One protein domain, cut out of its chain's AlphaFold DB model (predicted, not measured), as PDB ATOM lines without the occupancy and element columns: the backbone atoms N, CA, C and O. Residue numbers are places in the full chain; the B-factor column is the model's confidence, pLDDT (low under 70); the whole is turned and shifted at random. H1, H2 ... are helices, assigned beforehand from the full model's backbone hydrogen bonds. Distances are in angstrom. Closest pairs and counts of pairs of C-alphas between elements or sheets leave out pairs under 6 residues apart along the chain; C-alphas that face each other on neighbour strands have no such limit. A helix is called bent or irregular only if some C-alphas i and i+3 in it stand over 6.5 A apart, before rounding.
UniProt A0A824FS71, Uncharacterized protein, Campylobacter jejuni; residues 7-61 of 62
ATOM      1  N   PHE A   7      52.767  29.735 -44.635       67.12
ATOM      2  CA  PHE A   7      51.908  30.760 -45.210       67.12
ATOM      3  C   PHE A   7      52.191  31.103 -46.681       67.12
ATOM      4  O   PHE A   7      51.257  31.108 -47.474       67.12
ATOM      5  N   LEU A   8      53.441  31.401 -47.051       65.75
ATOM      6  CA  LEU A   8      53.759  31.935 -48.377       65.75
ATOM      7  C   LEU A   8      53.464  30.897 -49.463       65.75
ATOM      8  O   LEU A   8      52.862  31.225 -50.479       65.75
ATOM      9  N   ASN A   9      53.803  29.635 -49.199       71.69
ATOM     10  CA  ASN A   9      53.552  28.542 -50.133       71.69
ATOM     11  C   ASN A   9      52.053  28.280 -50.301       71.69
ATOM     12  O   ASN A   9      51.586  28.192 -51.429       71.69
ATOM     13  N   LYS A  10      51.279  28.266 -49.207       71.69
ATOM     14  CA  LYS A  10      49.817  28.117 -49.283       71.69
ATOM     15  C   LYS A  10      49.128  29.302 -49.966       71.69
ATOM     16  O   LYS A  10      48.138  29.113 -50.660       71.69
ATOM     17  N   LEU A  11      49.638  30.519 -49.777       73.12
ATOM     18  CA  LEU A  11      49.122  31.712 -50.451       73.12
ATOM     19  C   LEU A  11      49.405  31.670 -51.956       73.12
ATOM     20  O   LEU A  11      48.529  32.007 -52.744       73.12
ATOM     21  N   ILE A  12      50.602  31.246 -52.363       75.00
ATOM     22  CA  ILE A  12      50.927  31.064 -53.783       75.00
ATOM     23  C   ILE A  12      50.014  30.000 -54.394       75.00
ATOM     24  O   ILE A  12      49.461  30.224 -55.465       75.00
ATOM     25  N   GLU A  13      49.796  28.886 -53.694       75.38
ATOM     26  CA  GLU A  13      48.906  27.805 -54.131       75.38
ATOM     27  C   GLU A  13      47.453  28.290 -54.291       75.38
ATOM     28  O   GLU A  13      46.814  27.989 -55.291       75.38
ATOM     29  N   PHE A  14      46.966  29.129 -53.368       73.94
ATOM     30  CA  PHE A  14      45.656  29.787 -53.468       73.94
ATOM     31  C   PHE A  14      45.519  30.677 -54.703       73.94
ATOM     32  O   PHE A  14      44.522  30.621 -55.412       73.94
ATOM     33  N   LEU A  15      46.508  31.546 -54.919       74.50
ATOM     34  CA  LEU A  15      46.483  32.549 -55.983       74.50
ATOM     35  C   LEU A  15      46.727  31.933 -57.365       74.50
ATOM     36  O   LEU A  15      46.435  32.576 -58.368       74.50
ATOM     37  N   SER A  16      47.262  30.710 -57.404       79.12
ATOM     38  CA  SER A  16      47.521  29.952 -58.629       79.12
ATOM     39  C   SER A  16      46.350  29.050 -59.039       79.12
ATOM     40  O   SER A  16      46.450  28.376 -60.061       79.12
ATOM     41  N   ASP A  17      45.259  28.998 -58.267       76.25
ATOM     42  CA  ASP A  17      44.072  28.216 -58.625       76.25
ATOM     43  C   ASP A  17      43.339  28.874 -59.808       76.25
ATOM     44  O   ASP A  17      42.742  29.941 -59.689       76.25
ATOM     45  N   GLU A  18      43.372  28.232 -60.975       75.25
ATOM     46  CA  GLU A  18      42.710  28.723 -62.193       75.25
ATOM     47  C   GLU A  18      41.173  28.733 -62.084       75.25
ATOM     48  O   GLU A  18      40.502  29.416 -62.857       75.25
ATOM     49  N   ASN A  19      40.599  28.020 -61.107       73.38
ATOM     50  CA  ASN A  19      39.157  27.961 -60.845       73.38
ATOM     51  C   ASN A  19      38.719  28.903 -59.711       73.38
ATOM     52  O   ASN A  19      37.621  28.750 -59.151       73.38
ATOM     53  N   LEU A  20      39.571  29.868 -59.349       68.19
ATOM     54  CA  LEU A  20      39.325  30.838 -58.288       68.19
ATOM     55  C   LEU A  20      38.251  31.866 -58.698       68.19
ATOM     56  O   LEU A  20      38.538  33.027 -58.980       68.19
ATOM     57  N   ASP A  21      36.987  31.447 -58.714       70.62
ATOM     58  CA  ASP A  21      35.837  32.354 -58.785       70.62
ATOM     59  C   ASP A  21      35.491  32.907 -57.384       70.62
ATOM     60  O   ASP A  21      35.821  32.296 -56.369       70.62
ATOM     61  N   ILE A  22      34.812  34.057 -57.302       62.19
ATOM     62  CA  ILE A  22      34.424  34.750 -56.053       62.19
ATOM     63  C   ILE A  22      33.785  33.827 -54.988       62.19
ATOM     64  O   ILE A  22      34.048  33.975 -53.790       62.19
ATOM     65  N   VAL A  23      32.959  32.862 -55.393       66.62
ATOM     66  CA  VAL A  23      32.307  31.867 -54.530       66.62
ATOM     67  C   VAL A  23      33.320  30.858 -53.980       66.62
ATOM     68  O   VAL A  23      33.264  30.501 -52.797       66.62
ATOM     69  N   ASN A  24      34.274  30.428 -54.807       66.62
ATOM     70  CA  ASN A  24      35.346  29.509 -54.416       66.62
ATOM     71  C   ASN A  24      36.457  30.216 -53.633       66.62
ATOM     72  O   ASN A  24      37.059  29.610 -52.750       66.62
ATOM     73  N   MET A  25      36.647  31.514 -53.859       69.31
ATOM     74  CA  MET A  25      37.630  32.351 -53.183       69.31
ATOM     75  C   MET A  25      37.368  32.389 -51.676       69.31
ATOM     76  O   MET A  25      38.269  32.119 -50.886       69.31
ATOM     77  N   LYS A  26      36.117  32.622 -51.254       67.69
ATOM     78  CA  LYS A  26      35.754  32.630 -49.826       67.69
ATOM     79  C   LYS A  26      36.009  31.273 -49.157       67.69
ATOM     80  O   LYS A  26      36.583  31.218 -48.074       67.69
ATOM     81  N   LYS A  27      35.643  30.173 -49.826       70.38
ATOM     82  CA  LYS A  27      35.880  28.806 -49.327       70.38
ATOM     83  C   LYS A  27      37.363  28.438 -49.294       70.38
ATOM     84  O   LYS A  27      37.787  27.736 -48.381       70.38
ATOM     85  N   GLY A  28      38.138  28.875 -50.281       69.25
ATOM     86  CA  GLY A  28      39.576  28.636 -50.345       69.25
ATOM     87  C   GLY A  28      40.332  29.432 -49.281       69.25
ATOM     88  O   GLY A  28      41.186  28.864 -48.608       69.25
ATOM     89  N   VAL A  29      39.934  30.684 -49.018       68.19
ATOM     90  CA  VAL A  29      40.447  31.469 -47.881       68.19
ATOM     91  C   VAL A  29      40.161  30.753 -46.562       68.19
ATOM     92  O   VAL A  29      41.092  30.543 -45.792       68.19
ATOM     93  N   ASP A  30      38.928  30.297 -46.322       68.56
ATOM     94  CA  ASP A  30      38.572  29.569 -45.091       68.56
ATOM     95  C   ASP A  30      39.302  28.211 -44.958       68.56
ATOM     96  O   ASP A  30      39.532  27.726 -43.850       68.56
ATOM     97  N   LYS A  31      39.693  27.583 -46.078       70.25
ATOM     98  CA  LYS A  31      40.492  26.340 -46.101       70.25
ATOM     99  C   LYS A  31      41.972  26.571 -45.805       70.25
ATOM    100  O   LYS A  31      42.630  25.697 -45.241       70.25
ATOM    101  N   ILE A  32      42.506  27.711 -46.226       68.19
ATOM    102  CA  ILE A  32      43.928  28.048 -46.093       68.19
ATOM    103  C   ILE A  32      44.203  28.721 -44.757       68.19
ATOM    104  O   ILE A  32      45.242  28.476 -44.138       68.19
ATOM    105  N   PHE A  33      43.240  29.510 -44.295       67.44
ATOM    106  CA  PHE A  33      43.259  30.210 -43.032       67.44
ATOM    107  C   PHE A  33      42.176  29.640 -42.132       67.44
ATOM    108  O   PHE A  33      41.005  30.002 -42.241       67.44
ATOM    109  N   SER A  34      42.566  28.825 -41.147       70.12
ATOM    110  CA  SER A  34      41.698  28.740 -39.980       70.12
ATOM    111  C   SER A  34      41.630  30.138 -39.359       70.12
ATOM    112  O   SER A  34      42.617  30.882 -39.341       70.12
ATOM    113  N   LYS A  35      40.467  30.514 -38.824       71.56
ATOM    114  CA  LYS A  35      40.287  31.816 -38.160       71.56
ATOM    115  C   LYS A  35      41.391  32.071 -37.121       71.56
ATOM    116  O   LYS A  35      41.882  33.186 -36.994       71.56
ATOM    117  N   LYS A  36      41.822  31.008 -36.433       75.44
ATOM    118  CA  LYS A  36      42.924  31.006 -35.465       75.44
ATOM    119  C   LYS A  36      44.275  31.355 -36.103       75.44
ATOM    120  O   LYS A  36      44.990  32.186 -35.551       75.44
ATOM    121  N   ASP A  37      44.607  30.767 -37.251       72.00
ATOM    122  CA  ASP A  37      45.874  31.030 -37.947       72.00
ATOM    123  C   ASP A  37      45.932  32.463 -38.480       72.00
ATOM    124  O   ASP A  37      46.961  33.126 -38.366       72.00
ATOM    125  N   PHE A  38      44.808  32.978 -38.986       72.69
ATOM    126  CA  PHE A  38      44.702  34.378 -39.391       72.69
ATOM    127  C   PHE A  38      44.983  35.330 -38.220       72.69
ATOM    128  O   PHE A  38      45.793  36.248 -38.352       72.69
ATOM    129  N   TYR A  39      44.375  35.085 -37.053       73.50
ATOM    130  CA  TYR A  39      44.631  35.894 -35.858       73.50
ATOM    131  C   TYR A  39      46.090  35.819 -35.399       73.50
ATOM    132  O   TYR A  39      46.665  36.851 -35.063       73.50
ATOM    133  N   ALA A  40      46.709  34.636 -35.437       76.69
ATOM    134  CA  ALA A  40      48.114  34.474 -35.071       76.69
ATOM    135  C   ALA A  40      49.056  35.250 -36.013       76.69
ATOM    136  O   ALA A  40      49.999  35.899 -35.558       76.69
ATOM    137  N   ILE A  41      48.781  35.236 -37.323       75.19
ATOM    138  CA  ILE A  41      49.541  36.009 -38.316       75.19
ATOM    139  C   ILE A  41      49.339  37.513 -38.105       75.19
ATOM    140  O   ILE A  41      50.302  38.280 -38.166       75.19
ATOM    141  N   LEU A  42      48.108  37.953 -37.837       73.75
ATOM    142  CA  LEU A  42      47.811  39.359 -37.569       73.75
ATOM    143  C   LEU A  42      48.560  39.852 -36.319       73.75
ATOM    144  O   LEU A  42      49.193  40.906 -36.349       73.75
ATOM    145  N   GLU A  43      48.548  39.063 -35.245       77.38
ATOM    146  CA  GLU A  43      49.248  39.371 -33.996       77.38
ATOM    147  C   GLU A  43      50.768  39.460 -34.200       77.38
ATOM    148  O   GLU A  43      51.412  40.386 -33.701       77.38
ATOM    149  N   LEU A  44      51.347  38.536 -34.973       79.62
ATOM    150  CA  LEU A  44      52.769  38.557 -35.307       79.62
ATOM    151  C   LEU A  44      53.149  39.825 -36.088       79.62
ATOM    152  O   LEU A  44      54.134  40.477 -35.746       79.62
ATOM    153  N   ASN A  45      52.353  40.212 -37.088       70.62
ATOM    154  CA  ASN A  45      52.594  41.433 -37.863       70.62
ATOM    155  C   ASN A  45      52.501  42.697 -36.996       70.62
ATOM    156  O   ASN A  45      53.339  43.589 -37.123       70.62
ATOM    157  N   ILE A  46      51.540  42.759 -36.067       75.56
ATOM    158  CA  ILE A  46      51.434  43.865 -35.100       75.56
ATOM    159  C   ILE A  46      52.701  43.950 -34.238       75.56
ATOM    160  O   ILE A  46      53.247  45.039 -34.055       75.56
ATOM    161  N   LYS A  47      53.202  42.814 -33.735       81.44
ATOM    162  CA  LYS A  47      54.436  42.767 -32.935       81.44
ATOM    163  C   LYS A  47      55.651  43.236 -33.736       81.44
ATOM    164  O   LYS A  47      56.390  44.085 -33.247       81.44
ATOM    165  N   ILE A  48      55.819  42.754 -34.969       79.25
ATOM    166  CA  ILE A  48      56.906  43.183 -35.865       79.25
ATOM    167  C   ILE A  48      56.829  44.693 -36.124       79.25
ATOM    168  O   ILE A  48      57.835  45.387 -36.005       79.25
ATOM    169  N   MET A  49      55.637  45.225 -36.408       81.31
ATOM    170  CA  MET A  49      55.453  46.655 -36.660       81.31
ATOM    171  C   MET A  49      55.752  47.512 -35.423       81.31
ATOM    172  O   MET A  49      56.332  48.589 -35.544       81.31
ATOM    173  N   ASN A  50      55.400  47.041 -34.226       79.31
ATOM    174  CA  ASN A  50      55.746  47.722 -32.979       79.31
ATOM    175  C   ASN A  50      57.256  47.708 -32.713       79.31
ATOM    176  O   ASN A  50      57.799  48.729 -32.300       79.31
ATOM    177  N   ILE A  51      57.938  46.594 -32.991       83.00
ATOM    178  CA  ILE A  51      59.403  46.514 -32.903       83.00
ATOM    179  C   ILE A  51      60.046  47.495 -33.889       83.00
ATOM    180  O   ILE A  51      60.904  48.274 -33.490       83.00
ATOM    181  N   ALA A  52      59.587  47.529 -35.144       78.19
ATOM    182  CA  ALA A  52      60.089  48.474 -36.139       78.19
ATOM    183  C   ALA A  52      59.915  49.932 -35.678       78.19
ATOM    184  O   ALA A  52      60.862  50.709 -35.730       78.19
ATOM    185  N   LYS A  53      58.739  50.296 -35.143       81.44
ATOM    186  CA  LYS A  53      58.495  51.635 -34.576       81.44
ATOM    187  C   LYS A  53      59.445  51.983 -33.428       81.44
ATOM    188  O   LYS A  53      59.827  53.142 -33.309       81.44
ATOM    189  N   LEU A  54      59.788  51.018 -32.574       83.62
ATOM    190  CA  LEU A  54      60.739  51.229 -31.479       83.62
ATOM    191  C   LEU A  54      62.157  51.471 -32.001       83.62
ATOM    192  O   LEU A  54      62.818  52.378 -31.510       83.62
ATOM    193  N   ILE A  55      62.591  50.709 -33.010       80.00
ATOM    194  CA  ILE A  55      63.898  50.894 -33.656       80.00
ATOM    195  C   ILE A  55      63.981  52.292 -34.281       80.00
ATOM    196  O   ILE A  55      64.883  53.047 -33.943       80.00
ATOM    197  N   PHE A  56      62.988  52.690 -35.086       77.44
ATOM    198  CA  PHE A  56      62.979  54.020 -35.709       77.44
ATOM    199  C   PHE A  56      62.953  55.165 -34.687       77.44
ATOM    200  O   PHE A  56      63.662  56.149 -34.856       77.44
ATOM    201  N   LYS A  57      62.192  55.031 -33.591       74.69
ATOM    202  CA  LYS A  57      62.220  56.017 -32.498       74.69
ATOM    203  C   LYS A  57      63.568  56.089 -31.784       74.69
ATOM    204  O   LYS A  57      63.917  57.153 -31.288       74.69
ATOM    205  N   SER A  58      64.272  54.967 -31.668       68.88
ATOM    206  CA  SER A  58      65.607  54.923 -31.069       68.88
ATOM    207  C   SER A  58      66.641  55.606 -31.964       68.88
ATOM    208  O   SER A  58      67.516  56.287 -31.442       68.88
ATOM    209  N   ASP A  59      66.524  55.452 -33.283       66.06
ATOM    210  CA  ASP A  59      67.411  56.101 -34.255       66.06
ATOM    211  C   ASP A  59      67.183  57.620 -34.336       66.06
ATOM    212  O   ASP A  59      68.134  58.363 -34.531       66.06
ATOM    213  N   GLU A  60      65.951  58.106 -34.137       68.75
ATOM    214  CA  GLU A  60      65.644  59.551 -34.080       68.75
ATOM    215  C   GLU A  60      66.166  60.255 -32.808       68.75
ATOM    216  O   GLU A  60      66.166  61.485 -32.747       68.75
ATOM    217  N   GLN A  61      66.560  59.503 -31.773       58.97
ATOM    218  CA  GLN A  61      67.069  60.041 -30.502       58.97
ATOM    219  C   GLN A  61      68.608  60.077 -30.406       58.97
ATOM    220  O   GLN A  61      69.127  60.535 -29.384       58.97
TER     221      GLN A  61
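AT A GLANCE: This is residues 7 to 61 of the 62 residues of an uncharacterized protein of Campylobacter jejuni (UniProt A0A824FS71). One long helix, H3, reaches out as an arm from a small head, and the head is a helical hairpin of two short helices, H1 and H2, side by side. The chain turns a corner at residues 33 to 34, between the end of H2 and the beginning of H3, and residues 42 to 61, of which 42 to 59 belong to H3, stick out with nothing folded back on them. The printed part has 55 residues with three named helices, in the order H1, H2, H3, and no named strand; the class is all helix. The whole is extended, with a radius of gyration of the C-alphas of 16.4 A, and it spans 52 by 21 by 18 A, with H3 running along the longest span.

HOW THE PARTS SIT: Begin with H3, residues 35 to 59, the longest helix with 25 residues; it touches no helix. Look next at H2, residues 22 to 32, which comes before it in the chain: H2 and H3 meet only through their link, the two residues Phe 33 and Ser 34, and this link is tight. The first helix along the chain is H1, residues 7 to 15, and H1 and H3 are apart. H1 and H2 touch, with 5 pairs of C-alphas within 8 A. To see where they touch, find C-alpha 10 at (49.817, 28.117, -49.283) and C-alpha 32 at (43.928, 28.048, -46.093): these, of Lys 10 and Ile 32, are the closest C-alphas of the two helices, 6.7 A apart. The lines of H1 and H2 stand at a shallow tilt of 20 degrees and run opposite ways, and their centres are 12.4 A apart. The two form a helical hairpin, joined by a short link of 6 residues, 16 to 21. In the backbone, every pair of O of residue i and N of residue i+4 is within hydrogen-bond range in H1 and H3, while in H2 this is true of 5 of 7 pairs.

IN THESE COORDINATES: Find C-alpha 35 at (40.287, 31.816, -38.160), where H3 begins; from Lys 35 the helix runs 36.6 A to Asp 59, whose C-alpha is at (67.411, 56.101, -34.255). Along this path x and y both rise, and z at Asp 59 is not far from where it began. Go back to C-alpha 22 at (34.424, 34.750, -56.053) for the beginning of H2, which has 11 residues, Ile 22 to Ile 32, and measures 15.3 A from first to last C-alpha. H1 has 9 residues, Phe 7 to Leu 15, and measures 12.2 A; look for its first C-alpha, that of Phe 7, at (51.908, 30.760, -45.210). None of the three helices is bent or irregular.

THE WHOLE: The outline of the printed part is a rod, and its two C-alphas farthest apart are those of Asn 19, in the link from H1 to H2, and Gln 61, the last printed residue, at 52.2 A. From the first to the last printed C-alpha, Phe 7 to Gln 61, you cross 36.1 A. Set aside residues 42 to 61, which stand free, and the body that remains has 35 residues, spans 28 by 19 by 9 A and has a radius of gyration of 9.9 A. The printed part runs from residue 7 to residue 61 with no cut, and there is no long link. In the B-factor column the mean pLDDT of the printed part is 72.9; look for the 17 residues under 70 at 7 to 8, 20, 22 to 26, 28 to 30, 32 to 33 and 58 to 61. H2 has a mean pLDDT of 68, H1 of 72 and H3 of 76.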